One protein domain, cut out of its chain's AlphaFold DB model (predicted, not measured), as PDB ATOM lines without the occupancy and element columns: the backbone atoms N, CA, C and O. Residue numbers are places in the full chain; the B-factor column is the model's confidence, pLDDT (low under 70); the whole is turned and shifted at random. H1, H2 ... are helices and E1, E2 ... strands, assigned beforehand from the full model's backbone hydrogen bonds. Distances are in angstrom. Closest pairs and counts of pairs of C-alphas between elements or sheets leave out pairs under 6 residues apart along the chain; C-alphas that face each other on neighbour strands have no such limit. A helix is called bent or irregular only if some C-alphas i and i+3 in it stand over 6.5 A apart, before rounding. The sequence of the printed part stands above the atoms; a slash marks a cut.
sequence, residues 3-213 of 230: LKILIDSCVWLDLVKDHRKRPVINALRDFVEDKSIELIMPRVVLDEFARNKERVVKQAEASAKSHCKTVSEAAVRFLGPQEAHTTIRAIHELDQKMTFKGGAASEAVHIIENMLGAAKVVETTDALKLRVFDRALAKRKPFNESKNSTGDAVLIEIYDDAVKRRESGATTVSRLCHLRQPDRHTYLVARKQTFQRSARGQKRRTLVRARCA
ATOM      1  N   LEU A   3     -34.878  16.835  32.479       86.62
ATOM      2  CA  LEU A   3     -36.313  16.580  32.350       86.62
ATOM      3  C   LEU A   3     -36.531  15.150  31.850       86.62
ATOM      4  O   LEU A   3     -36.109  14.809  30.754       86.62
ATOM      5  N   LYS A   4     -37.214  14.313  32.634       90.12
ATOM      6  CA  LYS A   4     -37.631  12.975  32.199       90.12
ATOM      7  C   LYS A   4     -39.070  13.010  31.699       90.12
ATOM      8  O   LYS A   4     -39.949  13.529  32.398       90.12
ATOM      9  N   ILE A   5     -39.329  12.455  30.520       91.81
ATOM     10  CA  ILE A   5     -40.666  12.469  29.914       91.81
ATOM     11  C   ILE A   5     -41.069  11.062  29.482       91.81
ATOM     12  O   ILE A   5     -40.326  10.392  28.780       91.81
ATOM     13  N   LEU A   6     -42.270  10.636  29.876       92.50
ATOM     14  CA  LEU A   6     -42.964   9.490  29.290       92.50
ATOM     15  C   LEU A   6     -43.982  10.017  28.277       92.50
ATOM     16  O   LEU A   6     -44.880  10.770  28.658       92.50
ATOM     17  N   ILE A   7     -43.854   9.625  27.012       91.44
ATOM     18  CA  ILE A   7     -44.777  10.015  25.939       91.44
ATOM     19  C   ILE A   7     -45.549   8.776  25.489       91.44
ATOM     20  O   ILE A   7     -44.959   7.739  25.202       91.44
ATOM     21  N   ASP A   8     -46.872   8.896  25.475       90.81
ATOM     22  CA  ASP A   8     -47.809   7.846  25.080       90.81
ATOM     23  C   ASP A   8     -47.731   7.529  23.568       90.81
ATOM     24  O   ASP A   8     -47.428   8.414  22.762       90.81
ATOM     25  N   SER A   9     -48.045   6.294  23.161       91.31
ATOM     26  CA  SER A   9     -47.983   5.861  21.752       91.31
ATOM     27  C   SER A   9     -48.922   6.685  20.869       91.31
ATOM     28  O   SER A   9     -48.547   7.113  19.777       91.31
ATOM     29  N   CYS A  10     -50.118   7.005  21.374       89.06
ATOM     30  CA  CYS A  10     -51.096   7.827  20.666       89.06
ATOM     31  C   CYS A  10     -50.559   9.225  20.324       89.06
ATOM     32  O   CYS A  10     -50.854   9.748  19.250       89.06
ATOM     33  N   VAL A  11     -49.730   9.806  21.196       91.38
ATOM     34  CA  VAL A  11     -49.122  11.121  20.973       91.38
ATOM     35  C   VAL A  11     -48.099  11.052  19.844       91.38
ATOM     36  O   VAL A  11     -48.131  11.902  18.958       91.38
ATOM     37  N   TRP A  12     -47.242  10.029  19.838       94.62
ATOM     38  CA  TRP A  12     -46.286   9.804  18.751       94.62
ATOM     39  C   TRP A  12     -46.987   9.630  17.406       94.62
ATOM     40  O   TRP A  12     -46.635  10.289  16.430       94.62
ATOM     41  N   LEU A  13     -48.034   8.804  17.363       92.06
ATOM     42  CA  LEU A  13     -48.818   8.586  16.148       92.06
ATOM     43  C   LEU A  13     -49.505   9.876  15.669       92.06
ATOM     44  O   LEU A  13     -49.581  10.124  14.470       92.06
ATOM     45  N   ASP A  14     -49.971  10.734  16.577       89.12
ATOM     46  CA  ASP A  14     -50.568  12.027  16.219       89.12
ATOM     47  C   ASP A  14     -49.549  13.085  15.772       89.12
ATOM     48  O   ASP A  14     -49.935  14.049  15.102       89.12
ATOM     49  N   LEU A  15     -48.274  12.943  16.149       91.06
ATOM     50  CA  LEU A  15     -47.178  13.740  15.594       91.06
ATOM     51  C   LEU A  15     -46.876  13.320  14.152       91.06
ATOM     52  O   LEU A  15     -46.647  14.185  13.314       91.06
ATOM     53  N   VAL A  16     -46.945  12.020  13.849       91.12
ATOM     54  CA  VAL A  16     -46.746  11.491  12.487       91.12
ATOM     55  C   VAL A  16     -47.844  11.955  11.525       91.12
ATOM     56  O   VAL A  16     -47.551  12.316  10.389       91.12
ATOM     57  N   LYS A  17     -49.109  11.955  11.964       85.62
ATOM     58  CA  LYS A  17     -50.261  12.288  11.100       85.62
ATOM     59  C   LYS A  17     -50.242  13.709  10.543       85.62
ATOM     60  O   LYS A  17     -50.833  13.948   9.494       85.62
ATOM     61  N   ASP A  18     -49.649  14.659  11.263       81.81
ATOM     62  CA  ASP A  18     -49.731  16.081  10.933       81.81
ATOM     63  C   ASP A  18     -48.346  16.635  10.595       81.81
ATOM     64  O   ASP A  18     -47.537  16.915  11.479       81.81
ATOM     65  N   HIS A  19     -48.100  16.854   9.301       80.25
ATOM     66  CA  HIS A  19     -46.837  17.390   8.789       80.25
ATOM     67  C   HIS A  19     -46.451  18.734   9.427       80.25
ATOM     68  O   HIS A  19     -45.266  19.031   9.578       80.25
ATOM     69  N   ARG A  20     -47.427  19.533   9.879       81.12
ATOM     70  CA  ARG A  20     -47.178  20.824  10.542       81.12
ATOM     71  C   ARG A  20     -46.523  20.655  11.912       81.12
ATOM     72  O   ARG A  20     -45.950  21.606  12.433       81.12
ATOM     73  N   LYS A  21     -46.579  19.454  12.499       85.75
ATOM     74  CA  LYS A  21     -45.928  19.119  13.776       85.75
ATOM     75  C   LYS A  21     -44.473  18.673  13.603       85.75
ATOM     76  O   LYS A  21     -43.800  18.432  14.604       85.75
ATOM     77  N   ARG A  22     -43.944  18.627  12.373       88.00
ATOM     78  CA  ARG A  22     -42.533  18.312  12.094       88.00
ATOM     79  C   ARG A  22     -41.535  19.159  12.901       88.00
ATOM     80  O   ARG A  22     -40.614  18.562  13.457       88.00
ATOM     81  N   PRO A  23     -41.719  20.485  13.075       88.62
ATOM     82  CA  PRO A  23     -40.826  21.280  13.921       88.62
ATOM     83  C   PRO A  23     -40.796  20.811  15.381       88.62
ATOM     84  O   PRO A  23     -39.750  20.860  16.015       88.62
ATOM     85  N   VAL A  24     -41.918  20.301  15.908       91.12
ATOM     86  CA  VAL A  24     -41.993  19.758  17.274       91.12
ATOM     87  C   VAL A  24     -41.208  18.452  17.388       91.12
ATOM     88  O   VAL A  24     -40.510  18.255  18.378       91.12
ATOM     89  N   ILE A  25     -41.293  17.578  16.378       93.31
ATOM     90  CA  ILE A  25     -40.510  16.333  16.327       93.31
ATOM     91  C   ILE A  25     -39.013  16.655  16.310       93.31
ATOM     92  O   ILE A  25     -38.264  16.077  17.090       93.31
ATOM     93  N   ASN A  26     -38.594  17.601  15.464       92.50
ATOM     94  CA  ASN A  26     -37.190  17.994  15.350       92.50
ATOM     95  C   ASN A  26     -36.674  18.622  16.648       92.50
ATOM     96  O   ASN A  26     -35.652  18.187  17.157       92.50
ATOM     97  N   ALA A  27     -37.421  19.554  17.244       93.56
ATOM     98  CA  ALA A  27     -37.040  20.138  18.527       93.56
ATOM     99  C   ALA A  27     -36.923  19.072  19.630       93.56
ATOM    100  O   ALA A  27     -35.992  19.102  20.428       93.56
ATOM    101  N   LEU A  28     -37.850  18.105  19.675       93.69
ATOM    102  CA  LEU A  28     -37.780  17.010  20.641       93.69
ATOM    103  C   LEU A  28     -36.549  16.126  20.416       93.69
ATOM    104  O   LEU A  28     -35.917  15.745  21.397       93.69
ATOM    105  N   ARG A  29     -36.205  15.827  19.159       94.94
ATOM    106  CA  ARG A  29     -34.975  15.110  18.807       94.94
ATOM    107  C   ARG A  29     -33.751  15.861  19.315       94.94
ATOM    108  O   ARG A  29     -32.965  15.271  20.049       94.94
ATOM    109  N   ASP A  30     -33.646  17.148  19.008       94.56
ATOM    110  CA  ASP A  30     -32.494  17.968  19.390       94.56
ATOM    111  C   ASP A  30     -32.329  18.001  20.929       94.56
ATOM    112  O   ASP A  30     -31.224  17.826  21.441       94.56
ATOM    113  N   PHE A  31     -33.435  18.097  21.684       93.25
ATOM    114  CA  PHE A  31     -33.421  18.022  23.156       93.25
ATOM    115  C   PHE A  31     -33.124  16.628  23.738       93.25
ATOM    116  O   PHE A  31     -32.818  16.492  24.925       93.25
ATOM    117  N   VAL A  32     -33.321  15.561  22.968       92.75
ATOM    118  CA  VAL A  32     -32.941  14.206  23.389       92.75
ATOM    119  C   VAL A  32     -31.454  13.984  23.114       92.75
ATOM    120  O   VAL A  32     -30.753  13.430  23.963       92.75
ATOM    121  N   GLU A  33     -30.963  14.463  21.971       92.75
ATOM    122  CA  GLU A  33     -29.559  14.381  21.556       92.75
ATOM    123  C   GLU A  33     -28.631  15.195  22.473       92.75
ATOM    124  O   GLU A  33     -27.590  14.690  22.902       92.75
ATOM    125  N   ASP A  34     -29.036  16.408  22.862       92.69
ATOM    126  CA  ASP A  34     -28.283  17.264  23.793       92.69
ATOM    127  C   ASP A  34     -28.380  16.813  25.272       92.69
ATOM    128  O   ASP A  34     -27.724  17.376  26.154       92.69
ATOM    129  N   LYS A  35     -29.170  15.763  25.550       90.44
ATOM    130  CA  LYS A  35     -29.442  15.179  26.878       90.44
ATOM    131  C   LYS A  35     -30.202  16.101  27.847       90.44
ATOM    132  O   LYS A  35     -30.273  15.788  29.046       90.44
ATOM    133  N   SER A  36     -30.814  17.181  27.360       89.00
ATOM    134  CA  SER A  36     -31.722  18.050  28.123       89.00
ATOM    135  C   SER A  36     -33.010  17.317  28.523       89.00
ATOM    136  O   SER A  36     -33.537  17.518  29.628       89.00
ATOM    137  N   ILE A  37     -33.490  16.420  27.654       91.00
ATOM    138  CA  ILE A  37     -34.626  15.521  27.869       91.00
ATOM    139  C   ILE A  37     -34.158  14.062  27.868       91.00
ATOM    140  O   ILE A  37     -33.403  13.615  27.015       91.00
ATOM    141  N   GLU A  38     -34.659  13.284  28.824       92.38
ATOM    142  CA  GLU A  38     -34.508  11.829  28.860       92.38
ATOM    143  C   GLU A  38     -35.881  11.174  28.687       92.38
ATOM    144  O   GLU A  38     -36.802  11.399  29.481       92.38
ATOM    145  N   LEU A  39     -36.030  10.353  27.650       93.19
ATOM    146  CA  LEU A  39     -37.266   9.619  27.409       93.19
ATOM    147  C   LEU A  39     -37.352   8.399  28.333       93.19
ATOM    148  O   LEU A  39     -36.472   7.541  28.348       93.19
ATOM    149  N   ILE A  40     -38.448   8.306  29.082       93.19
ATOM    150  CA  ILE A  40     -38.870   7.071  29.740       93.19
ATOM    151  C   ILE A  40     -39.632   6.285  28.681       93.19
ATOM    152  O   ILE A  40     -40.705   6.727  28.265       93.19
ATOM    153  N   MET A  41     -39.081   5.147  28.253       95.38
ATOM    154  CA  MET A  41     -39.603   4.394  27.114       95.38
ATOM    155  C   MET A  41     -40.182   3.035  27.523       95.38
ATOM    156  O   MET A  41     -39.458   2.044  27.553       95.38
ATOM    157  N   PRO A  42     -41.476   2.940  27.871       95.38
ATOM    158  CA  PRO A  42     -42.123   1.656  28.108       95.38
ATOM    159  C   PRO A  42     -42.102   0.754  26.871       95.38
ATOM    160  O   PRO A  42     -42.435   1.215  25.778       95.38
ATOM    161  N   ARG A  43     -41.850  -0.548  27.057       94.75
ATOM    162  CA  ARG A  43     -41.969  -1.562  25.989       94.75
ATOM    163  C   ARG A  43     -43.318  -1.489  25.263       94.75
ATOM    164  O   ARG A  43     -43.359  -1.483  24.040       94.75
ATOM    165  N   VAL A  44     -44.411  -1.308  26.012       93.31
ATOM    166  CA  VAL A  44     -45.765  -1.195  25.442       93.31
ATOM    167  C   VAL A  44     -45.905  -0.032  24.449       93.31
ATOM    168  O   VAL A  44     -46.604  -0.181  23.453       93.31
ATOM    169  N   VAL A  45     -45.204   1.093  24.659       94.38
ATOM    170  CA  VAL A  45     -45.229   2.231  23.719       94.38
ATOM    171  C   VAL A  45     -44.522   1.866  22.418       94.38
ATOM    172  O   VAL A  45     -45.046   2.176  21.351       94.38
ATOM    173  N   LEU A  46     -43.371   1.190  22.501       94.88
ATOM    174  CA  LEU A  46     -42.630   0.715  21.327       94.88
ATOM    175  C   LEU A  46     -43.484  -0.240  20.497       94.88
ATOM    176  O   LEU A  46     -43.654  -0.034  19.297       94.88
ATOM    177  N   ASP A  47     -44.077  -1.236  21.152       94.62
ATOM    178  CA  ASP A  47     -44.863  -2.270  20.483       94.62
ATOM    179  C   ASP A  47     -46.150  -1.694  19.874       94.62
ATOM    180  O   ASP A  47     -46.587  -2.095  18.794       94.62
ATOM    181  N   GLU A  48     -46.809  -0.756  20.558       93.75
ATOM    182  CA  GLU A  48     -47.977  -0.056  20.017       93.75
ATOM    183  C   GLU A  48     -47.618   0.853  18.843       93.75
ATOM    184  O   GLU A  48     -48.356   0.873  17.855       93.75
ATOM    185  N   PHE A  49     -46.504   1.581  18.921       95.31
ATOM    186  CA  PHE A  49     -46.053   2.433  17.827       95.31
ATOM    187  C   PHE A  49     -45.691   1.597  16.595       95.31
ATOM    188  O   PHE A  49     -46.232   1.842  15.515       95.31
ATOM    189  N   ALA A  50     -44.874   0.555  16.773       95.25
ATOM    190  CA  ALA A  50     -44.444  -0.346  15.707       95.25
ATOM    191  C   ALA A  50     -45.626  -1.015  14.990       95.25
ATOM    192  O   ALA A  50     -45.632  -1.083  13.770       95.25
ATOM    193  N   ARG A  51     -46.664  -1.439  15.724       94.75
ATOM    194  CA  ARG A  51     -47.870  -2.047  15.129       94.75
ATOM    195  C   ARG A  51     -48.749  -1.072  14.343       94.75
ATOM    196  O   ARG A  51     -49.588  -1.510  13.561       94.75
ATOM    197  N   ASN A  52     -48.653   0.233  14.607       94.00
ATOM    198  CA  ASN A  52     -49.575   1.229  14.052       94.00
ATOM    199  C   ASN A  52     -48.938   2.171  13.023       94.00
ATOM    200  O   ASN A  52     -49.686   2.864  12.323       94.00
ATOM    201  N   LYS A  53     -47.605   2.227  12.926       92.94
ATOM    202  CA  LYS A  53     -46.892   3.220  12.111       92.94
ATOM    203  C   LYS A  53     -47.267   3.158  10.628       92.94
ATOM    204  O   LYS A  53     -47.622   4.196  10.074       92.94
ATOM    205  N   GLU A  54     -47.315   1.977   9.999       92.50
ATOM    206  CA  GLU A  54     -47.614   1.871   8.561       92.50
ATOM    207  C   GLU A  54     -49.046   2.316   8.264       92.50
ATOM    208  O   GLU A  54     -49.311   3.019   7.287       92.50
ATOM    209  N   ARG A  55     -49.989   1.942   9.137       92.31
ATOM    210  CA  ARG A  55     -51.389   2.363   9.018       92.31
ATOM    211  C   ARG A  55     -51.513   3.883   9.108       92.31
ATOM    212  O   ARG A  55     -52.305   4.471   8.378       92.31
ATOM    213  N   VAL A  56     -50.764   4.514  10.008       90.31
ATOM    214  CA  VAL A  56     -50.800   5.968  10.193       90.31
ATOM    215  C   VAL A  56     -50.179   6.711   9.011       90.31
ATOM    216  O   VAL A  56     -50.753   7.711   8.583       90.31
ATOM    217  N   VAL A  57     -49.089   6.201   8.434       89.62
ATOM    218  CA  VAL A  57     -48.504   6.755   7.199       89.62
ATOM    219  C   VAL A  57     -49.528   6.723   6.063       89.62
ATOM    220  O   VAL A  57     -49.836   7.770   5.497       89.62
ATOM    221  N   LYS A  58     -50.168   5.570   5.825       89.00
ATOM    222  CA  LYS A  58     -51.225   5.438   4.804       89.00
ATOM    223  C   LYS A  58     -52.395   6.400   5.030       89.00
ATOM    224  O   LYS A  58     -52.947   6.947   4.081       89.00
ATOM    225  N   GLN A  59     -52.793   6.618   6.286       88.62
ATOM    226  CA  GLN A  59     -53.852   7.580   6.621       88.62
ATOM    227  C   GLN A  59     -53.443   9.028   6.315       88.62
ATOM    228  O   GLN A  59     -54.268   9.799   5.819       88.62
ATOM    229  N   ALA A  60     -52.192   9.399   6.596       85.25
ATOM    230  CA  ALA A  60     -51.672  10.729   6.289       85.25
ATOM    231  C   ALA A  60     -51.613  10.970   4.770       85.25
ATOM    232  O   ALA A  60     -52.075  12.008   4.297       85.25
ATOM    233  N   GLU A  61     -51.141   9.984   4.004       84.88
ATOM    234  CA  GLU A  61     -51.112  10.020   2.534       84.88
ATOM    235  C   GLU A  61     -52.518  10.144   1.936       84.88
ATOM    236  O   GLU A  61     -52.775  11.022   1.110       84.88
ATOM    237  N   ALA A  62     -53.464   9.321   2.401       87.00
ATOM    238  CA  ALA A  62     -54.852   9.386   1.952       87.00
ATOM    239  C   ALA A  62     -55.489  10.757   2.235       87.00
ATOM    240  O   ALA A  62     -56.224  11.286   1.399       87.00
ATOM    241  N   SER A  63     -55.177  11.359   3.388       85.81
ATOM    242  CA  SER A  63     -55.666  12.694   3.748       85.81
ATOM    243  C   SER A  63     -55.088  13.771   2.825       85.81
ATOM    244  O   SER A  63     -55.839  14.598   2.309       85.81
ATOM    245  N   ALA A  64     -53.782  13.728   2.543       83.44
ATOM    246  CA  ALA A  64     -53.133  14.649   1.608       83.44
ATOM    247  C   ALA A  64     -53.733  14.554   0.194       83.44
ATOM    248  O   ALA A  64     -54.068  15.576  -0.410       83.44
ATOM    249  N   LYS A  65     -53.969  13.330  -0.292       86.25
ATOM    250  CA  LYS A  65     -54.619  13.087  -1.585       86.25
ATOM    251  C   LYS A  65     -56.049  13.626  -1.625       86.25
ATOM    252  O   LYS A  65     -56.455  14.258  -2.601       86.25
ATOM    253  N   SER A  66     -56.814  13.425  -0.549       89.56
ATOM    254  CA  SER A  66     -58.169  13.976  -0.429       89.56
ATOM    255  C   SER A  66     -58.169  15.507  -0.451       89.56
ATOM    256  O   SER A  66     -59.053  16.107  -1.067       89.56
ATOM    257  N   HIS A  67     -57.182  16.152   0.178       88.50
ATOM    258  CA  HIS A  67     -57.030  17.606   0.114       88.50
ATOM    259  C   HIS A  67     -56.724  18.078  -1.307       88.50
ATOM    260  O   HIS A  67     -57.397  18.986  -1.785       88.50
ATOM    261  N   CYS A  68     -55.800  17.419  -2.014       88.81
ATOM    262  CA  CYS A  68     -55.507  17.736  -3.415       88.81
ATOM    263  C   CYS A  68     -56.765  17.637  -4.286       88.81
ATOM    264  O   CYS A  68     -57.071  18.563  -5.032       88.81
ATOM    265  N   LYS A  69     -57.553  16.565  -4.123       91.56
ATOM    266  CA  LYS A  69     -58.829  16.395  -4.833       91.56
ATOM    267  C   LYS A  69     -59.813  17.533  -4.538       91.56
ATOM    268  O   LYS A  69     -60.385  18.090  -5.466       91.56
ATOM    269  N   THR A  70     -59.963  17.901  -3.266       94.06
ATOM    270  CA  THR A  70     -60.872  18.980  -2.840       94.06
ATOM    271  C   THR A  70     -60.484  20.319  -3.474       94.06
ATOM    272  O   THR A  70     -61.343  21.058  -3.949       94.06
ATOM    273  N   VAL A  71     -59.183  20.632  -3.520       93.56
ATOM    274  CA  VAL A  71     -58.689  21.864  -4.152       93.56
ATOM    275  C   VAL A  71     -58.894  21.820  -5.668       93.56
ATOM    276  O   VAL A  71     -59.324  22.815  -6.243       93.56
ATOM    277  N   SER A  72     -58.666  20.674  -6.314       93.44
ATOM    278  CA  SER A  72     -58.945  20.504  -7.746       93.44
ATOM    279  C   SER A  72     -60.428  20.700  -8.081       93.44
ATOM    280  O   SER A  72     -60.749  21.373  -9.055       93.44
ATOM    281  N   GLU A  73     -61.345  20.170  -7.268       94.88
ATOM    282  CA  GLU A  73     -62.793  20.381  -7.437       94.88
ATOM    283  C   GLU A  73     -63.181  21.857  -7.256       94.88
ATOM    284  O   GLU A  73     -63.980  22.391  -8.027       94.88
ATOM    285  N   ALA A  74     -62.580  22.543  -6.279       95.38
ATOM    286  CA  ALA A  74     -62.767  23.979  -6.102       95.38
ATOM    287  C   ALA A  74     -62.233  24.777  -7.305       95.38
ATOM    288  O   ALA A  74     -62.903  25.702  -7.762       95.38
ATOM    289  N   ALA A  75     -61.081  24.393  -7.863       95.25
ATOM    290  CA  ALA A  75     -60.516  25.023  -9.053       95.25
ATOM    291  C   ALA A  75     -61.466  24.917 -10.257       95.25
ATOM    292  O   ALA A  75     -61.723  25.918 -10.914       95.25
ATOM    293  N   VAL A  76     -62.058  23.738 -10.496       95.00
ATOM    294  CA  VAL A  76     -63.069  23.544 -11.556       95.00
ATOM    295  C   VAL A  76     -64.301  24.424 -11.340       95.00
ATOM    296  O   VAL A  76     -64.891  24.909 -12.299       95.00
ATOM    297  N   ARG A  77     -64.711  24.617 -10.083       96.19
ATOM    298  CA  ARG A  77     -65.937  25.346  -9.746       96.19
ATOM    299  C   ARG A  77     -65.786  26.866  -9.791       96.19
ATOM    300  O   ARG A  77     -66.762  27.547 -10.093       96.19
ATOM    301  N   PHE A  78     -64.619  27.387  -9.419       96.25
ATOM    302  CA  PHE A  78     -64.438  28.816  -9.146       96.25
ATOM    303  C   PHE A  78     -63.455  29.527 -10.085       96.25
ATOM    304  O   PHE A  78     -63.433  30.755 -10.073       96.25
ATOM    305  N   LEU A  79     -62.659  28.806 -10.880       95.25
ATOM    306  CA  LEU A  79     -61.697  29.400 -11.819       95.25
ATOM    307  C   LEU A  79     -62.176  29.300 -13.272       95.25
ATOM    308  O   LEU A  79     -63.003  28.452 -13.614       95.25
ATOM    309  N   GLY A  80     -61.619  30.141 -14.150       95.44
ATOM    310  CA  GLY A  80     -61.836  30.010 -15.593       95.44
ATOM    311  C   GLY A  80     -61.213  28.716 -16.155       95.44
ATOM    312  O   GLY A  80     -60.258  28.203 -15.575       95.44
ATOM    313  N   PRO A  81     -61.669  28.180 -17.307       93.00
ATOM    314  CA  PRO A  81     -61.216  26.877 -17.820       93.00
ATOM    315  C   PRO A  81     -59.688  26.718 -17.946       93.00
ATOM    316  O   PRO A  81     -59.138  25.671 -17.599       93.00
ATOM    317  N   GLN A  82     -58.989  27.764 -18.398       94.62
ATOM    318  CA  GLN A  82     -57.526  27.751 -18.534       94.62
ATOM    319  C   GLN A  82     -56.807  27.832 -17.177       94.62
ATOM    320  O   GLN A  82     -55.808  27.144 -16.947       94.62
ATOM    321  N   GLU A  83     -57.337  28.623 -16.246       94.38
ATOM    322  CA  GLU A  83     -56.818  28.751 -14.880       94.38
ATOM    323  C   GLU A  83     -57.031  27.457 -14.083       94.38
ATOM    324  O   GLU A  83     -56.135  26.997 -13.374       94.38
ATOM    325  N   ALA A  84     -58.187  26.810 -14.250       95.19
ATOM    326  CA  ALA A  84     -58.485  25.518 -13.649       95.19
ATOM    327  C   ALA A  84     -57.527  24.436 -14.165       95.19
ATOM    328  O   ALA A  84     -56.927  23.716 -13.368       95.19
ATOM    329  N   HIS A  85     -57.319  24.347 -15.483       95.25
ATOM    330  CA  HIS A  85     -56.419  23.353 -16.075       95.25
ATOM    331  C   HIS A  85     -54.968  23.507 -15.586       95.25
ATOM    332  O   HIS A  85     -54.332  22.524 -15.197       95.25
ATOM    333  N   THR A  86     -54.446  24.738 -15.563       95.75
ATOM    334  CA  THR A  86     -53.087  25.016 -15.064       95.75
ATOM    335  C   THR A  86     -52.949  24.700 -13.574       95.75
ATOM    336  O   THR A  86     -51.997  24.025 -13.176       95.75
ATOM    337  N   THR A  87     -53.933  25.092 -12.762       94.44
ATOM    338  CA  THR A  87     -53.962  24.818 -11.316       94.44
ATOM    339  C   THR A  87     -54.014  23.318 -11.016       94.44
ATOM    340  O   THR A  87     -53.225  22.819 -10.215       94.44
ATOM    341  N   ILE A  88     -54.897  22.571 -11.686       95.06
ATOM    342  CA  ILE A  88     -55.035  21.117 -11.500       95.06
ATOM    343  C   ILE A  88     -53.746  20.391 -11.889       95.06
ATOM    344  O   ILE A  88     -53.322  19.480 -11.174       95.06
ATOM    345  N   ARG A  89     -53.085  20.806 -12.980       94.62
ATOM    346  CA  ARG A  89     -51.785  20.245 -13.374       94.62
ATOM    347  C   ARG A  89     -50.741  20.455 -12.275       94.62
ATOM    348  O   ARG A  89     -50.091  19.491 -11.878       94.62
ATOM    349  N   ALA A  90     -50.633  21.672 -11.738       93.56
ATOM    350  CA  ALA A  90     -49.706  21.972 -10.648       93.56
ATOM    351  C   ALA A  90     -50.004  21.144  -9.381       93.56
ATOM    352  O   ALA A  90     -49.087  20.610  -8.759       93.56
ATOM    353  N   ILE A  91     -51.282  20.971  -9.023       92.44
ATOM    354  CA  ILE A  91     -51.697  20.128  -7.887       92.44
ATOM    355  C   ILE A  91     -51.316  18.662  -8.116       92.44
ATOM    356  O   ILE A  91     -50.817  18.006  -7.204       92.44
ATOM    357  N   HIS A  92     -51.510  18.140  -9.327       89.19
ATOM    358  CA  HIS A  92     -51.152  16.760  -9.653       89.19
ATOM    359  C   HIS A  92     -49.633  16.528  -9.602       89.19
ATOM    360  O   HIS A  92     -49.175  15.504  -9.096       89.19
ATOM    361  N   GLU A  93     -48.834  17.495 -10.059       88.75
ATOM    362  CA  GLU A  93     -47.375  17.450  -9.903       88.75
ATOM    363  C   GLU A  93     -46.949  17.441  -8.426       88.75
ATOM    364  O   GLU A  93     -45.998  16.742  -8.059       88.75
ATOM    365  N   LEU A  94     -47.647  18.188  -7.562       84.56
ATOM    366  CA  LEU A  94     -47.423  18.149  -6.114       84.56
ATOM    367  C   LEU A  94     -47.778  16.774  -5.526       84.56
ATOM    368  O   LEU A  94     -46.971  16.225  -4.777       84.56
ATOM    369  N   ASP A  95     -48.924  16.194  -5.895       82.75
ATOM    370  CA  ASP A  95     -49.359  14.856  -5.453       82.75
ATOM    371  C   ASP A  95     -48.331  13.768  -5.811       82.75
ATOM    372  O   ASP A  95     -47.910  12.971  -4.961       82.75
ATOM    373  N   GLN A  96     -47.820  13.805  -7.046       81.62
ATOM    374  CA  GLN A  96     -46.758  12.901  -7.494       81.62
ATOM    375  C   GLN A  96     -45.462  13.079  -6.694       81.62
ATOM    376  O   GLN A  96     -44.866  12.094  -6.247       81.62
ATOM    377  N   LYS A  97     -45.025  14.325  -6.461       79.12
ATOM    378  CA  LYS A  97     -43.804  14.613  -5.687       79.12
ATOM    379  C   LYS A  97     -43.923  14.185  -4.222       79.12
ATOM    380  O   LYS A  97     -42.938  13.705  -3.660       79.12
ATOM    381  N   MET A  98     -45.102  14.335  -3.614       74.00
ATOM    382  CA  MET A  98     -45.369  13.877  -2.246       74.00
ATOM    383  C   MET A  98     -45.254  12.354  -2.124       74.00
ATOM    384  O   MET A  98     -44.660  11.866  -1.164       74.00
ATOM    385  N   THR A  99     -45.759  11.623  -3.120       70.19
ATOM    386  CA  THR A  99     -45.704  10.154  -3.165       70.19
ATOM    387  C   THR A  99     -44.274   9.646  -3.392       70.19
ATOM    388  O   THR A  99     -43.816   8.741  -2.701       70.19
ATOM    389  N   PHE A 100     -43.531  10.250  -4.326       62.75
ATOM    390  CA  PHE A 100     -42.200   9.768  -4.713       62.75
ATOM    391  C   PHE A 100     -41.126   9.959  -3.628       62.75
ATOM    392  O   PHE A 100     -40.247   9.117  -3.475       62.75
ATOM    393  N   LYS A 101     -41.187  11.040  -2.837       61.16
ATOM    394  CA  LYS A 101     -40.186  11.327  -1.785       61.16
ATOM    395  C   LYS A 101     -40.433  10.594  -0.459       61.16
ATOM    396  O   LYS A 101     -39.880  10.982   0.565       61.16
ATOM    397  N   GLY A 102     -41.272   9.558  -0.459       62.31
ATOM    398  CA  GLY A 102     -41.593   8.797   0.744       62.31
ATOM    399  C   GLY A 102     -42.477   9.541   1.746       62.31
ATOM    400  O   GLY A 102     -42.633   9.054   2.851       62.31
ATOM    401  N   GLY A 103     -43.081  10.678   1.387       76.19
ATOM    402  CA  GLY A 103     -44.018  11.420   2.233       76.19
ATOM    403  C   GLY A 103     -43.435  11.983   3.545       76.19
ATOM    404  O   GLY A 103     -42.667  11.351   4.268       76.19
ATOM    405  N   ALA A 104     -43.887  13.175   3.944       82.81
ATOM    406  CA  ALA A 104     -43.484  13.786   5.221       82.81
ATOM    407  C   ALA A 104     -43.792  12.894   6.448       82.81
ATOM    408  O   ALA A 104     -43.114  12.976   7.472       82.81
ATOM    409  N   ALA A 105     -44.802  12.024   6.344       87.62
ATOM    410  CA  ALA A 105     -45.184  11.091   7.399       87.62
ATOM    411  C   ALA A 105     -44.172   9.946   7.587       87.62
ATOM    412  O   ALA A 105     -43.870   9.607   8.728       87.62
ATOM    413  N   SER A 106     -43.607   9.373   6.516       89.75
ATOM    414  CA  SER A 106     -42.592   8.313   6.657       89.75
ATOM    415  C   SER A 106     -41.306   8.867   7.263       89.75
ATOM    416  O   SER A 106     -40.723   8.274   8.169       89.75
ATOM    417  N   GLU A 107     -40.914  10.078   6.857       89.69
ATOM    418  CA  GLU A 107     -39.767  10.773   7.446       89.69
ATOM    419  C   GLU A 107     -39.999  11.111   8.934       89.69
ATOM    420  O   GLU A 107     -39.073  11.090   9.750       89.69
ATOM    421  N   ALA A 108     -41.243  11.416   9.322       92.38
ATOM    422  CA  ALA A 108     -41.646  11.564  10.721       92.38
ATOM    423  C   ALA A 108     -41.525  10.259  11.504       92.38
ATOM    424  O   ALA A 108     -40.949  10.274  12.594       92.38
ATOM    425  N   VAL A 109     -42.006   9.148  10.940       94.88
ATOM    426  CA  VAL A 109     -41.843   7.818  11.539       94.88
ATOM    427  C   VAL A 109     -40.369   7.512  11.749       94.88
ATOM    428  O   VAL A 109     -39.996   7.210  12.875       94.88
ATOM    429  N   HIS A 110     -39.527   7.676  10.728       94.12
ATOM    430  CA  HIS A 110     -38.109   7.333  10.822       94.12
ATOM    431  C   HIS A 110     -37.382   8.103  11.937       94.12
ATOM    432  O   HIS A 110     -36.681   7.502  12.751       94.12
ATOM    433  N   ILE A 111     -37.598   9.423  12.040       94.75
ATOM    434  CA  ILE A 111     -36.999  10.218  13.127       94.75
ATOM    435  C   ILE A 111     -37.495   9.749  14.497       94.75
ATOM    436  O   ILE A 111     -36.698   9.622  15.428       94.75
ATOM    437  N   ILE A 112     -38.798   9.492  14.633       96.00
ATOM    438  CA  ILE A 112     -39.364   9.012  15.894       96.00
ATOM    439  C   ILE A 112     -38.776   7.643  16.245       96.00
ATOM    440  O   ILE A 112     -38.291   7.487  17.359       96.00
ATOM    441  N   GLU A 113     -38.731   6.686  15.319       95.31
ATOM    442  CA  GLU A 113     -38.165   5.352  15.568       95.31
ATOM    443  C   GLU A 113     -36.721   5.407  16.058       95.31
ATOM    444  O   GLU A 113     -36.390   4.719  17.022       95.31
ATOM    445  N   ASN A 114     -35.892   6.277  15.477       94.81
ATOM    446  CA  ASN A 114     -34.516   6.462  15.932       94.81
ATOM    447  C   ASN A 114     -34.461   6.982  17.381       94.81
ATOM    448  O   ASN A 114     -33.712   6.447  18.200       94.81
ATOM    449  N   MET A 115     -35.300   7.966  17.740       95.12
ATOM    450  CA  MET A 115     -35.398   8.451  19.127       95.12
ATOM    451  C   MET A 115     -35.896   7.367  20.091       95.12
ATOM    452  O   MET A 115     -35.379   7.236  21.202       95.12
ATOM    453  N   LEU A 116     -36.914   6.604  19.686       93.56
ATOM    454  CA  LEU A 116     -37.501   5.544  20.505       93.56
ATOM    455  C   LEU A 116     -36.511   4.388  20.718       93.56
ATOM    456  O   LEU A 116     -36.409   3.878  21.832       93.56
ATOM    457  N   GLY A 117     -35.768   4.006  19.675       89.88
ATOM    458  CA  GLY A 117     -34.782   2.925  19.702       89.88
ATOM    459  C   GLY A 117     -33.514   3.258  20.490       89.88
ATOM    460  O   GLY A 117     -32.917   2.365  21.085       89.88
ATOM    461  N   ALA A 118     -33.128   4.535  20.553       90.31
ATOM    462  CA  ALA A 118     -31.996   4.991  21.364       90.31
ATOM    463  C   ALA A 118     -32.329   5.116  22.865       90.31
ATOM    464  O   ALA A 118     -31.427   5.185  23.706       90.31
ATOM    465  N   ALA A 119     -33.615   5.168  23.230       91.12
ATOM    466  CA  ALA A 119     -34.041   5.331  24.613       91.12
ATOM    467  C   ALA A 119     -33.919   4.025  25.417       91.12
ATOM    468  O   ALA A 119     -34.172   2.925  24.928       91.12
ATOM    469  N   LYS A 120     -33.597   4.139  26.714       90.19
ATOM    470  CA  LYS A 120     -33.567   2.977  27.611       90.19
ATOM    471  C   LYS A 120     -34.982   2.435  27.815       90.19
ATOM    472  O   LYS A 120     -35.828   3.101  28.418       90.19
ATOM    473  N   VAL A 121     -35.202   1.200  27.372       95.06
ATOM    474  CA  VAL A 121     -36.501   0.535  27.487       95.06
ATOM    475  C   VAL A 121     -36.809   0.172  28.939       95.06
ATOM    476  O   VAL A 121     -35.968  -0.359  29.667       95.06
ATOM    477  N   VAL A 122     -38.037   0.467  29.363       94.62
ATOM    478  CA  VAL A 122     -38.607   0.062  30.647       94.62
ATOM    479  C   VAL A 122     -39.542  -1.115  30.409       94.62
ATOM    480  O   VAL A 122     -40.618  -0.970  29.820       94.62
ATOM    481  N   GLU A 123     -39.119  -2.284  30.880       94.50
ATOM    482  CA  GLU A 123     -39.899  -3.514  30.785       94.50
ATOM    483  C   GLU A 123     -41.040  -3.563  31.804       94.50
ATOM    484  O   GLU A 123     -40.962  -3.016  32.909       94.50
ATOM    485  N   THR A 124     -42.107  -4.269  31.434       92.94
ATOM    486  CA  THR A 124     -43.240  -4.528  32.328       92.94
ATOM    487  C   THR A 124     -42.933  -5.740  33.206       92.94
ATOM    488  O   THR A 124     -43.093  -6.884  32.786       92.94
ATOM    489  N   THR A 125     -42.480  -5.485  34.434       94.06
ATOM    490  CA  THR A 125     -42.148  -6.532  35.414       94.06
ATOM    491  C   THR A 125     -43.397  -7.215  35.974       94.06
ATOM    492  O   THR A 125     -44.486  -6.639  35.961       94.06
ATOM    493  N   ASP A 126     -43.255  -8.415  36.542       95.69
ATOM    494  CA  ASP A 126     -44.393  -9.138  37.133       95.69
ATOM    495  C   ASP A 126     -45.013  -8.391  38.319       95.69
ATOM    496  O   ASP A 126     -46.234  -8.303  38.429       95.69
ATOM    497  N   ALA A 127     -44.192  -7.724  39.135       94.62
ATOM    498  CA  ALA A 127     -44.685  -6.839  40.189       94.62
ATOM    499  C   ALA A 127     -45.529  -5.677  39.634       94.62
ATOM    500  O   ALA A 127     -46.464  -5.225  40.290       94.62
ATOM    501  N   LEU A 128     -45.213  -5.174  38.435       94.75
ATOM    502  CA  LEU A 128     -46.015  -4.147  37.773       94.75
ATOM    503  C   LEU A 128     -47.316  -4.733  37.213       94.75
ATOM    504  O   LEU A 128     -48.370  -4.123  37.388       94.75
ATOM    505  N   LYS A 129     -47.265  -5.932  36.614       94.75
ATOM    506  CA  LYS A 129     -48.459  -6.656  36.139       94.75
ATOM    507  C   LYS A 129     -49.456  -6.895  37.273       94.75
ATOM    508  O   LYS A 129     -50.638  -6.624  37.085       94.75
ATOM    509  N   LEU A 130     -48.982  -7.308  38.452       96.44
ATOM    510  CA  LEU A 130     -49.825  -7.481  39.640       96.44
ATOM    511  C   LEU A 130     -50.522  -6.174  40.039       96.44
ATOM    512  O   LEU A 130     -51.732  -6.162  40.222       96.44
ATOM    513  N   ARG A 131     -49.812  -5.037  40.059       94.62
ATOM    514  CA  ARG A 131     -50.442  -3.737  40.366       94.62
ATOM    515  C   ARG A 131     -51.469  -3.301  39.323       94.62
ATOM    516  O   ARG A 131     -52.484  -2.699  39.674       94.62
ATOM    517  N   VAL A 132     -51.217  -3.583  38.045       93.75
ATOM    518  CA  VAL A 132     -52.188  -3.335  36.968       93.75
ATOM    519  C   VAL A 132     -53.430  -4.207  37.157       93.75
ATOM    520  O   VAL A 132     -54.548  -3.710  37.016       93.75
ATOM    521  N   PHE A 133     -53.246  -5.471  37.532       94.25
ATOM    522  CA  PHE A 133     -54.337  -6.390  37.834       94.25
ATOM    523  C   PHE A 133     -55.149  -5.937  39.058       94.25
ATOM    524  O   PHE A 133     -56.368  -5.809  38.969       94.25
ATOM    525  N   ASP A 134     -54.490  -5.555  40.153       94.00
ATOM    526  CA  ASP A 134     -55.145  -5.005  41.348       94.00
ATOM    527  C   ASP A 134     -55.935  -3.727  41.036       94.00
ATOM    528  O   ASP A 134     -57.011  -3.472  41.589       94.00
ATOM    529  N   ARG A 135     -55.406  -2.893  40.135       91.75
ATOM    530  CA  ARG A 135     -56.096  -1.701  39.633       91.75
ATOM    531  C   ARG A 135     -57.361  -2.079  38.858       91.75
ATOM    532  O   ARG A 135     -58.374  -1.396  39.033       91.75
ATOM    533  N   ALA A 136     -57.317  -3.142  38.054       90.81
ATOM    534  CA  ALA A 136     -58.467  -3.658  37.314       90.81
ATOM    535  C   ALA A 136     -59.543  -4.224  38.249       90.81
ATOM    536  O   ALA A 136     -60.700  -3.814  38.149       90.81
ATOM    537  N   LEU A 137     -59.158  -5.071  39.211       91.62
ATOM    538  CA  LEU A 137     -60.071  -5.620  40.222       91.62
ATOM    539  C   LEU A 137     -60.765  -4.517  41.025       91.62
ATOM    540  O   LEU A 137     -61.973  -4.555  41.246       91.62
ATOM    541  N   ALA A 138     -60.013  -3.483  41.399       90.19
ATOM    542  CA  ALA A 138     -60.545  -2.332  42.118       90.19
ATOM    543  C   ALA A 138     -61.342  -1.350  41.233       90.19
ATOM    544  O   ALA A 138     -61.687  -0.269  41.713       90.19
ATOM    545  N   LYS A 139     -61.571  -1.663  39.945       86.69
ATOM    546  CA  LYS A 139     -62.222  -0.791  38.945       86.69
ATOM    547  C   LYS A 139     -61.664   0.640  38.937       86.69
ATOM    548  O   LYS A 139     -62.378   1.618  38.713       86.69
ATOM    549  N   ARG A 140     -60.366   0.785  39.217       84.56
ATOM    550  CA  ARG A 140     -59.684   2.081  39.221       84.56
ATOM    551  C   ARG A 140     -59.387   2.485  37.780       84.56
ATOM    552  O   ARG A 140     -58.973   1.656  36.973       84.56
ATOM    553  N   LYS A 141     -59.505   3.781  37.471       78.75
ATOM    554  CA  LYS A 141     -59.103   4.330  36.165       78.75
ATOM    555  C   LYS A 141     -57.701   3.815  35.779       78.75
ATOM    556  O   LYS A 141     -56.825   3.753  36.654       78.75
ATOM    557  N   PRO A 142     -57.479   3.414  34.516       83.75
ATOM    558  CA  PRO A 142     -58.300   3.675  33.327       83.75
ATOM    559  C   PRO A 142     -59.431   2.660  33.094       83.75
ATOM    560  O   PRO A 142     -60.206   2.839  32.154       83.75
ATOM    561  N   PHE A 143     -59.552   1.635  33.942       82.38
ATOM    562  CA  PHE A 143     -60.639   0.665  33.869       82.38
ATOM    563  C   PHE A 143     -61.967   1.319  34.263       82.38
ATOM    564  O   PHE A 143     -62.035   2.134  35.186       82.38
ATOM    565  N   ASN A 144     -63.019   0.992  33.521       81.25
ATOM    566  CA  ASN A 144     -64.407   1.313  33.835       81.25
ATOM    567  C   ASN A 144     -65.320   0.238  33.221       81.25
ATOM    568  O   ASN A 144     -64.823  -0.691  32.591       81.25
ATOM    569  N   GLU A 145     -66.634   0.351  33.415       64.31
ATOM    570  CA  GLU A 145     -67.603  -0.695  33.045       64.31
ATOM    571  C   GLU A 145     -67.587  -1.076  31.558       64.31
ATOM    572  O   GLU A 145     -67.863  -2.224  31.232       64.31
ATOM    573  N   SER A 146     -67.207  -0.158  30.664       70.88
ATOM    574  CA  SER A 146     -67.198  -0.388  29.212       70.88
ATOM    575  C   SER A 146     -65.806  -0.358  28.576       70.88
ATOM    576  O   SER A 146     -65.669  -0.661  27.390       70.88
ATOM    577  N   LYS A 147     -64.754   0.003  29.326       71.06
ATOM    578  CA  LYS A 147     -63.391   0.140  28.796       71.06
ATOM    579  C   LYS A 147     -62.368  -0.568  29.677       71.06
ATOM    580  O   LYS A 147     -62.068  -0.132  30.790       71.06
ATOM    581  N   ASN A 148     -61.755  -1.601  29.106       74.06
ATOM    582  CA  ASN A 148     -60.632  -2.315  29.692       74.06
ATOM    583  C   ASN A 148     -59.318  -1.882  29.021       74.06
ATOM    584  O   ASN A 148     -58.934  -2.427  27.992       74.06
ATOM    585  N   SER A 149     -58.663  -0.848  29.560       83.12
ATOM    586  CA  SER A 149     -57.447  -0.287  28.951       83.12
ATOM    587  C   SER A 149     -56.185  -0.682  29.717       83.12
ATOM    588  O   SER A 149     -55.619   0.103  30.480       83.12
ATOM    589  N   THR A 150     -55.743  -1.924  29.514       89.00
ATOM    590  CA  THR A 150     -54.540  -2.471  30.161       89.00
ATOM    591  C   THR A 150     -53.277  -1.687  29.795       89.00
ATOM    592  O   THR A 150     -52.471  -1.408  30.677       89.00
ATOM    593  N   GLY A 151     -53.125  -1.266  28.532       88.12
ATOM    594  CA  GLY A 151     -51.989  -0.447  28.086       88.12
ATOM    595  C   GLY A 151     -51.893   0.872  28.858       88.12
ATOM    596  O   GLY A 151     -50.876   1.148  29.493       88.12
ATOM    597  N   ASP A 152     -52.998   1.625  28.935       86.75
ATOM    598  CA  ASP A 152     -53.072   2.864  29.724       86.75
ATOM    599  C   ASP A 152     -52.709   2.629  31.203       86.75
ATOM    600  O   ASP A 152     -52.069   3.475  31.837       86.75
ATOM    601  N   ALA A 153     -53.118   1.488  31.767       90.50
ATOM    602  CA  ALA A 153     -52.844   1.140  33.156       90.50
ATOM    603  C   ALA A 153     -51.354   0.847  33.380       90.50
ATOM    604  O   ALA A 153     -50.778   1.353  34.344       90.50
ATOM    605  N   VAL A 154     -50.716   0.114  32.461       92.31
ATOM    606  CA  VAL A 154     -49.263  -0.115  32.463       92.31
ATOM    607  C   VAL A 154     -48.512   1.218  32.425       92.31
ATOM    608  O   VAL A 154     -47.628   1.444  33.251       92.31
ATOM    609  N   LEU A 155     -48.903   2.146  31.542       90.88
ATOM    610  CA  LEU A 155     -48.272   3.470  31.451       90.88
ATOM    611  C   LEU A 155     -48.405   4.281  32.745       90.88
ATOM    612  O   LEU A 155     -47.469   4.981  33.136       90.88
ATOM    613  N   ILE A 156     -49.556   4.193  33.420       88.94
ATOM    614  CA  ILE A 156     -49.780   4.850  34.716       88.94
ATOM    615  C   ILE A 156     -48.855   4.273  35.787       88.94
ATOM    616  O   ILE A 156     -48.229   5.046  36.514       88.94
ATOM    617  N   GLU A 157     -48.754   2.948  35.887       91.38
ATOM    618  CA  GLU A 157     -47.911   2.296  36.893       91.38
ATOM    619  C   GLU A 157     -46.417   2.551  36.645       91.38
ATOM    620  O   GLU A 157     -45.686   2.834  37.596       91.38
ATOM    621  N   ILE A 158     -45.965   2.545  35.384       91.88
ATOM    622  CA  ILE A 158     -44.577   2.896  35.029       91.88
ATOM    623  C   ILE A 158     -44.285   4.359  35.373       91.88
ATOM    624  O   ILE A 158     -43.234   4.675  35.936       91.88
ATOM    625  N   TYR A 159     -45.213   5.267  35.061       89.69
ATOM    626  CA  TYR A 159     -45.059   6.674  35.417       89.69
ATOM    627  C   TYR A 159     -44.991   6.871  36.938       89.69
ATOM    628  O   TYR A 159     -44.165   7.651  37.418       89.69
ATOM    629  N   ASP A 160     -45.827   6.169  37.707       88.62
ATOM    630  CA  ASP A 160     -45.807   6.269  39.166       88.62
ATOM    631  C   ASP A 160     -44.486   5.746  39.754       88.62
ATOM    632  O   ASP A 160     -43.914   6.407  40.625       88.62
ATOM    633  N   ASP A 161     -43.944   4.644  39.221       89.19
ATOM    634  CA  ASP A 161     -42.610   4.146  39.583       89.19
ATOM    635  C   ASP A 161     -41.517   5.174  39.264       89.19
ATOM    636  O   ASP A 161     -40.671   5.458  40.112       89.19
ATOM    637  N   ALA A 162     -41.551   5.795  38.082       87.81
ATOM    638  CA  ALA A 162     -40.580   6.819  37.698       87.81
ATOM    639  C   ALA A 162     -40.646   8.066  38.595       87.81
ATOM    640  O   ALA A 162     -39.619   8.669  38.910       87.81
ATOM    641  N   VAL A 163     -41.844   8.457  39.040       85.44
ATOM    642  CA  VAL A 163     -42.013   9.572  39.980       85.44
ATOM    643  C   VAL A 163     -41.527   9.207  41.383       85.44
ATOM    644  O   VAL A 163     -40.921  10.051  42.043       85.44
ATOM    645  N   LYS A 164     -41.771   7.975  41.843       84.50
ATOM    646  CA  LYS A 164     -41.295   7.481  43.148       84.50
ATOM    647  C   LYS A 164     -39.774   7.352  43.201       84.50
ATOM    648  O   LYS A 164     -39.185   7.666  44.225       84.50
ATOM    649  N   ARG A 165     -39.144   6.941  42.095       80.38
ATOM    650  CA  ARG A 165     -37.684   6.791  41.946       80.38
ATOM    651  C   ARG A 165     -36.940   8.110  41.724       80.38
ATOM    652  O   ARG A 165     -35.774   8.078  41.343       80.38
ATOM    653  N   ARG A 166     -37.582   9.271  41.900       71.25
ATOM    654  CA  ARG A 166     -36.865  10.547  41.818       71.25
ATOM    655  C   ARG A 166     -35.756  10.562  42.868       71.25
ATOM    656  O   ARG A 166     -36.032  10.669  44.057       71.25
ATOM    657  N   GLU A 167     -34.518  10.465  42.403       55.94
ATOM    658  CA  GLU A 167     -33.341  10.753  43.210       55.94
ATOM    659  C   GLU A 167     -33.400  12.211  43.674       55.94
ATOM    660  O   GLU A 167     -33.966  13.065  42.986       55.94
ATOM    661  N   SER A 168     -32.831  12.480  44.847       50.62
ATOM    662  CA  SER A 168     -32.915  13.708  45.654       50.62
ATOM    663  C   SER A 168     -32.349  14.995  45.011       50.62
ATOM    664  O   SER A 168     -31.981  15.925  45.720       50.62
ATOM    665  N   GLY A 169     -32.280  15.074  43.681       51.75
ATOM    666  CA  GLY A 169     -31.899  16.246  42.894       51.75
ATOM    667  C   GLY A 169     -33.042  16.763  42.013       51.75
ATOM    668  O   GLY A 169     -34.108  16.157  41.914       51.75
ATOM    669  N   ALA A 170     -32.816  17.906  41.356       57.84
ATOM    670  CA  ALA A 170     -33.766  18.675  40.539       57.84
ATOM    671  C   ALA A 170     -34.263  17.963  39.253       57.84
ATOM    672  O   ALA A 170     -34.232  18.525  38.159       57.84
ATOM    673  N   THR A 171     -34.733  16.722  39.352       67.44
ATOM    674  CA  THR A 171     -35.265  15.934  38.239       67.44
ATOM    675  C   THR A 171     -36.783  16.076  38.195       67.44
ATOM    676  O   THR A 171     -37.505  15.706  39.127       67.44
ATOM    677  N   THR A 172     -37.293  16.621  37.090       78.44
ATOM    678  CA  THR A 172     -38.738  16.685  36.833       78.44
ATOM    679  C   THR A 172     -39.143  15.510  35.957       78.44
ATOM    680  O   THR A 172     -38.511  15.258  34.943       78.44
ATOM    681  N   VAL A 173     -40.206  14.806  36.345       78.19
ATOM    682  CA  VAL A 173     -40.785  13.682  35.596       78.19
ATOM    683  C   VAL A 173     -42.183  14.083  35.131       78.19
ATOM    684  O   VAL A 173     -43.033  14.410  35.968       78.19
ATOM    685  N   SER A 174     -42.416  14.064  33.821       82.19
ATOM    686  CA  SER A 174     -43.693  14.428  33.192       82.19
ATOM    687  C   SER A 174     -44.233  13.271  32.351       82.19
ATOM    688  O   SER A 174     -43.457  12.529  31.756       82.19
ATOM    689  N   ARG A 175     -45.559  13.112  32.298       77.81
ATOM    690  CA  ARG A 175     -46.228  12.231  31.327       77.81
ATOM    691  C   ARG A 175     -46.994  13.082  30.331       77.81
ATOM    692  O   ARG A 175     -47.689  14.005  30.758       77.81
ATOM    693  N   LEU A 176     -46.871  12.737  29.054       76.50
ATOM    694  CA  LEU A 176     -47.638  13.295  27.954       76.50
ATOM    695  C   LEU A 176     -48.590  12.224  27.419       76.50
ATOM    696  O   LEU A 176     -48.146  11.181  26.946       76.50
ATOM    697  N   CYS A 177     -49.889  12.483  27.504       74.81
ATOM    698  CA  CYS A 177     -50.933  11.660  26.899       74.81
ATOM    699  C   CYS A 177     -51.999  12.557  26.264       74.81
ATOM    700  O   CYS A 177     -52.163  13.725  26.645       74.81
ATOM    701  N   HIS A 178     -52.716  12.023  25.277       62.31
ATOM    702  CA  HIS A 178     -53.819  12.747  24.664       62.31
ATOM    703  C   HIS A 178     -55.074  12.623  25.541       62.31
ATOM    704  O   HIS A 178     -55.525  11.520  25.849       62.31
ATOM    705  N   LEU A 179     -55.672  13.753  25.931       47.38
ATOM    706  CA  LEU A 179     -57.086  13.773  26.301       47.38
ATOM    707  C   LEU A 179     -57.887  13.891  25.014       47.38
ATOM    708  O   LEU A 179     -57.793  14.908  24.330       47.38
ATOM    709  N   ARG A 180     -58.714  12.886  24.713       36.06
ATOM    710  CA  ARG A 180     -59.839  13.085  23.793       36.06
ATOM    711  C   ARG A 180     -60.768  14.131  24.417       36.06
ATOM    712  O   ARG A 180     -61.618  13.796  25.236       36.06
ATOM    713  N   GLN A 181     -60.576  15.394  24.058       31.02
ATOM    714  CA  GLN A 181     -61.658  16.369  24.016       31.02
ATOM    715  C   GLN A 181     -62.033  16.553  22.543       31.02
ATOM    716  O   GLN A 181     -61.114  16.590  21.723       31.02
ATOM    717  N   PRO A 182     -63.330  16.626  22.198       28.42
ATOM    718  CA  PRO A 182     -63.790  16.535  20.811       28.42
ATOM    719  C   PRO A 182     -63.127  17.533  19.850       28.42
ATOM    720  O   PRO A 182     -62.890  17.168  18.707       28.42
ATOM    721  N   ASP A 183     -62.713  18.718  20.323       28.58
ATOM    722  CA  ASP A 183     -62.385  19.831  19.417       28.58
ATOM    723  C   ASP A 183     -61.027  20.523  19.662       28.58
ATOM    724  O   ASP A 183     -60.771  21.594  19.111       28.58
ATOM    725  N   ARG A 184     -60.118  19.963  20.482       31.70
ATOM    726  CA  ARG A 184     -58.758  20.528  20.672       31.70
ATOM    727  C   ARG A 184     -57.704  19.449  20.915       31.70
ATOM    728  O   ARG A 184     -57.806  18.689  21.876       31.70
ATOM    729  N   HIS A 185     -56.618  19.466  20.133       35.81
ATOM    730  CA  HIS A 185     -55.394  18.708  20.424       35.81
ATOM    731  C   HIS A 185     -54.692  19.277  21.667       35.81
ATOM    732  O   HIS A 185     -53.726  20.031  21.575       35.81
ATOM    733  N   THR A 186     -55.210  18.944  22.848       33.22
ATOM    734  CA  THR A 186     -54.626  19.349  24.128       33.22
ATOM    735  C   THR A 186     -53.889  18.153  24.717       33.22
ATOM    736  O   THR A 186     -54.477  17.093  24.950       33.22
ATOM    737  N   TYR A 187     -52.588  18.312  24.937       40.44
ATOM    738  CA  TYR A 187     -51.766  17.324  25.625       40.44
ATOM    739  C   TYR A 187     -51.830  17.599  27.126       40.44
ATOM    740  O   TYR A 187     -51.656  18.740  27.567       40.44
ATOM    741  N   LEU A 188     -52.100  16.572  27.934       43.16
ATOM    742  CA  LEU A 188     -52.012  16.740  29.378       43.16
ATOM    743  C   LEU A 188     -50.564  16.543  29.810       43.16
ATOM    744  O   LEU A 188     -49.981  15.495  29.546       43.16
ATOM    745  N   VAL A 189     -50.009  17.526  30.519       46.72
ATOM    746  CA  VAL A 189     -48.768  17.334  31.266       46.72
ATOM    747  C   VAL A 189     -49.171  16.972  32.689       46.72
ATOM    748  O   VAL A 189     -49.496  17.831  33.517       46.72
ATOM    749  N   ALA A 190     -49.161  15.679  33.002       47.94
ATOM    750  CA  ALA A 190     -49.270  15.271  34.395       47.94
ATOM    751  C   ALA A 190     -47.949  15.632  35.095       47.94
ATOM    752  O   ALA A 190     -46.895  15.074  34.775       47.94
ATOM    753  N   ARG A 191     -47.993  16.587  36.036       39.09
ATOM    754  CA  ARG A 191     -46.876  16.908  36.935       39.09
ATOM    755  C   ARG A 191     -47.260  16.532  38.363       39.09
ATOM    756  O   ARG A 191     -47.971  17.269  39.042       39.09
ATOM    757  N   LYS A 192     -46.717  15.432  38.892       35.34
ATOM    758  CA  LYS A 192     -46.619  15.285  40.355       35.34
ATOM    759  C   LYS A 192     -45.537  16.262  40.848       35.34
ATOM    760  O   LYS A 192     -44.348  16.048  40.614       35.34
ATOM    761  N   GLN A 193     -45.955  17.361  41.477       33.41
ATOM    762  CA  GLN A 193     -45.103  18.205  42.322       33.41
ATOM    763  C   GLN A 193     -45.417  17.855  43.778       33.41
ATOM    764  O   GLN A 193     -46.481  18.201  44.286       33.41
ATOM    765  N   THR A 194     -44.514  17.149  44.451       29.19
ATOM    766  CA  THR A 194     -44.548  17.002  45.909       29.19
ATOM    767  C   THR A 194     -43.961  18.264  46.532       29.19
ATOM    768  O   THR A 194     -42.774  18.531  46.390       29.19
ATOM    769  N   PHE A 195     -44.801  19.063  47.191       27.62
ATOM    770  CA  PHE A 195     -44.362  20.206  47.988       27.62
ATOM    771  C   PHE A 195     -43.918  19.676  49.358       27.62
ATOM    772  O   PHE A 195     -44.752  19.174  50.113       27.62
ATOM    773  N   GLN A 196     -42.623  19.731  49.679       25.67
ATOM    774  CA  GLN A 196     -42.174  19.555  51.062       25.67
ATOM    775  C   GLN A 196     -42.517  20.836  51.827       25.67
ATOM    776  O   GLN A 196     -42.052  21.916  51.467       25.67
ATOM    777  N   ARG A 197     -43.327  20.734  52.886       28.09
ATOM    778  CA  ARG A 197     -43.378  21.778  53.910       28.09
ATOM    779  C   ARG A 197     -43.263  21.189  55.309       28.09
ATOM    780  O   ARG A 197     -43.767  20.107  55.592       28.09
ATOM    781  N   SER A 198     -42.520  21.960  56.091       30.94
ATOM    782  CA  SER A 198     -41.987  21.754  57.432       30.94
ATOM    783  C   SER A 198     -42.994  21.272  58.482       30.94
ATOM    784  O   SER A 198     -44.197  21.512  58.385       30.94
ATOM    785  N   ALA A 199     -42.420  20.600  59.481       32.28
ATOM    786  CA  ALA A 199     -42.967  20.092  60.730       32.28
ATOM    787  C   ALA A 199     -44.189  20.853  61.271       32.28
ATOM    788  O   ALA A 199     -44.057  21.880  61.928       32.28
ATOM    789  N   ARG A 200     -45.381  20.295  61.047       36.41
ATOM    790  CA  ARG A 200     -46.524  20.283  61.975       36.41
ATOM    791  C   ARG A 200     -47.536  19.284  61.419       36.41
ATOM    792  O   ARG A 200     -47.950  19.379  60.267       36.41
ATOM    793  N   GLY A 201     -47.817  18.251  62.207       37.84
ATOM    794  CA  GLY A 201     -48.515  17.046  61.773       37.84
ATOM    795  C   GLY A 201     -49.897  17.324  61.186       37.84
ATOM    796  O   GLY A 201     -50.813  17.716  61.899       37.84
ATOM    797  N   GLN A 202     -50.070  17.045  59.893       36.69
ATOM    798  CA  GLN A 202     -51.392  16.855  59.305       36.69
ATOM    799  C   GLN A 202     -51.319  15.888  58.115       36.69
ATOM    800  O   GLN A 202     -50.348  15.861  57.360       36.69
ATOM    801  N   LYS A 203     -52.339  15.024  58.019       31.25
ATOM    802  CA  LYS A 203     -52.411  13.806  57.192       31.25
ATOM    803  C   LYS A 203     -51.921  14.001  55.745       31.25
ATOM    804  O   LYS A 203     -52.357  14.913  55.044       31.25
ATOM    805  N   ARG A 204     -51.086  13.063  55.269       34.31
ATOM    806  CA  ARG A 204     -50.629  12.961  53.869       34.31
ATOM    807  C   ARG A 204     -51.834  12.869  52.919       34.31
ATOM    808  O   ARG A 204     -52.515  11.850  52.882       34.31
ATOM    809  N   ARG A 205     -52.066  13.903  52.104       32.41
ATOM    810  CA  ARG A 205     -52.902  13.829  50.893       32.41
ATOM    811  C   ARG A 205     -52.004  13.961  49.667       32.41
ATOM    812  O   ARG A 205     -51.436  15.019  49.413       32.41
ATOM    813  N   THR A 206     -51.876  12.883  48.902       32.06
ATOM    814  CA  THR A 206     -51.142  12.870  47.632       32.06
ATOM    815  C   THR A 206     -51.972  13.604  46.576       32.06
ATOM    816  O   THR A 206     -52.929  13.045  46.046       32.06
ATOM    817  N   LEU A 207     -51.647  14.865  46.271       31.36
ATOM    818  CA  LEU A 207     -52.309  15.612  45.196       31.36
ATOM    819  C   LEU A 207     -51.593  15.334  43.862       31.36
ATOM    820  O   LEU A 207     -50.464  15.778  43.651       31.36
ATOM    821  N   VAL A 208     -52.240  14.619  42.940       33.75
ATOM    822  CA  VAL A 208     -51.823  14.606  41.530       33.75
ATOM    823  C   VAL A 208     -52.348  15.896  40.899       33.75
ATOM    824  O   VAL A 208     -53.553  16.052  40.720       33.75
ATOM    825  N   ARG A 209     -51.464  16.859  40.609       35.50
ATOM    826  CA  ARG A 209     -51.823  18.093  39.893       35.50
ATOM    827  C   ARG A 209     -51.630  17.875  38.390       35.50
ATOM    828  O   ARG A 209     -50.520  17.933  37.874       35.50
ATOM    829  N   ALA A 210     -52.718  17.611  37.681       34.44
ATOM    830  CA  ALA A 210     -52.746  17.688  36.227       34.44
ATOM    831  C   ALA A 210     -52.745  19.167  35.805       34.44
ATOM    832  O   ALA A 210     -53.620  19.920  36.232       34.44
ATOM    833  N   ARG A 211     -51.778  19.603  34.988       33.56
ATOM    834  CA  ARG A 211     -51.894  20.864  34.241       33.56
ATOM    835  C   ARG A 211     -52.190  20.502  32.787       33.56
ATOM    836  O   ARG A 211     -51.366  19.870  32.130       33.56
ATOM    837  N   CYS A 212     -53.359  20.897  32.281       29.86
ATOM    838  CA  CYS A 212     -53.541  21.028  30.836       29.86
ATOM    839  C   CYS A 212     -52.628  22.166  30.384       29.86
ATOM    840  O   CYS A 212     -52.790  23.293  30.847       29.86
ATOM    841  N   ALA A 213     -51.654  21.866  29.530       32.19
ATOM    842  CA  ALA A 213     -50.834  22.882  28.898       32.19
ATOM    843  C   ALA A 213     -51.078  22.799  27.395       32.19
ATOM    844  O   ALA A 213     -50.767  21.796  26.758       32.19
TER     845      ALA A 213
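This is residues 3 to 213 of the 230 residues of the protein "PIN_12 domain-containing protein" of Hyphomicrobiales bacterium (UniProt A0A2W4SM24). What shape do these atoms make? A strongly twisted sheet of five strands has H7 over one face and H6 packed on H7; next to the sheet H1, H2, H5 and H3a form a cluster, from which the hairpin of H3b and H4 reaches away as a long arm. Residues 196 to 205 stick out at the opposite end of the longest axis. What is it made of? The 211 printed residues have seven named helices and five named strands, in the order E1 H1 H2 E2 H3 H4 H5 H6 H7 E3 E4 E5; the mixed sheet runs E2 E1 E3 E4 E5. The class is mixed, helices and strands, and the whole is loose, with a radius of gyration of the C-alphas of 22.2 A and spans of 81 by 43 by 34 A.

What comes first? E1, residues 3 to 7, begins with C-alpha 3 at (-36.313, 16.580, 32.350), then come H1, 9 to 17, H2, 19 to 33, and E2, 37 to 42. H2 is irregular: C-alphas 20 and 23 are 7.2 A apart. Which helices follow? H3, 43 to 78, was assigned as one helix by its hydrogen bonds but is bent, with C-alphas 51 and 54 7.7 A apart; its arms are H3a, 43 to 51, and H3b, 54 to 78, 36.4 A long. Next are H4, 81 to 100, 28.7 A, H5, 103 to 118, 23.5 A, H6, 126 to 137, and H7, 150 to 164. What comes last? E3, 172 to 178, E4, 187 to 191, and E5, 209 to 213, which ends with C-alpha 213 at (-50.834, 22.882, 28.898).

How is the sheet paired? E2 and E1 are parallel, with N 38 and O 3 at 2.9 A, as are E1 and E3, with N 6 and O 174 at 2.9 A. Hairpins E3 and E4, with N 188 and O 177 at 3.1 A, and E4 and E5, with N 211 and O 189 at 3.2 A, form a meander, each strand the antiparallel neighbour of the one before. E1, H1 H2, E2 is a strand-helix-strand unit, parallel neighbour strands joined through helices, with a right-handed crossover. Which helices are near it? H7 is on the sheet at a height of 8.7 A, making two layers, helix and sheet, and touches H6, closest at C-alphas 132 and 153, 5.9 A. H1, H2 and H5 only graze the sheet. How do the other helices meet? H1 touches H3a, closest at C-alphas 9 and 45, 5.0 A, and H2 touches H5, closest at C-alphas 19 and 104, 6.1 A. H3b and H4 are a helical hairpin at a shallow tilt of 9 degrees, opposite ways, closest at C-alphas 75 and 84, 5.0 A. Every O i to N i+4 pair is within hydrogen-bond range in H1, H3a, H3b, H4, H5, H6 and H7, and 9 of 11 in H2.

How large is it? The C-alphas farthest apart, those of Gln 82 and Arg 200, are 81.6 A apart, and the printed part has no cut. Which links are long? H6 to H7, 12 residues, and E4 to E5, 17 residues. Where is confidence low? The mean pLDDT of the printed part is 79.1; residues 100 to 102, 145, 167 to 171 and 178 to 213 are under 70.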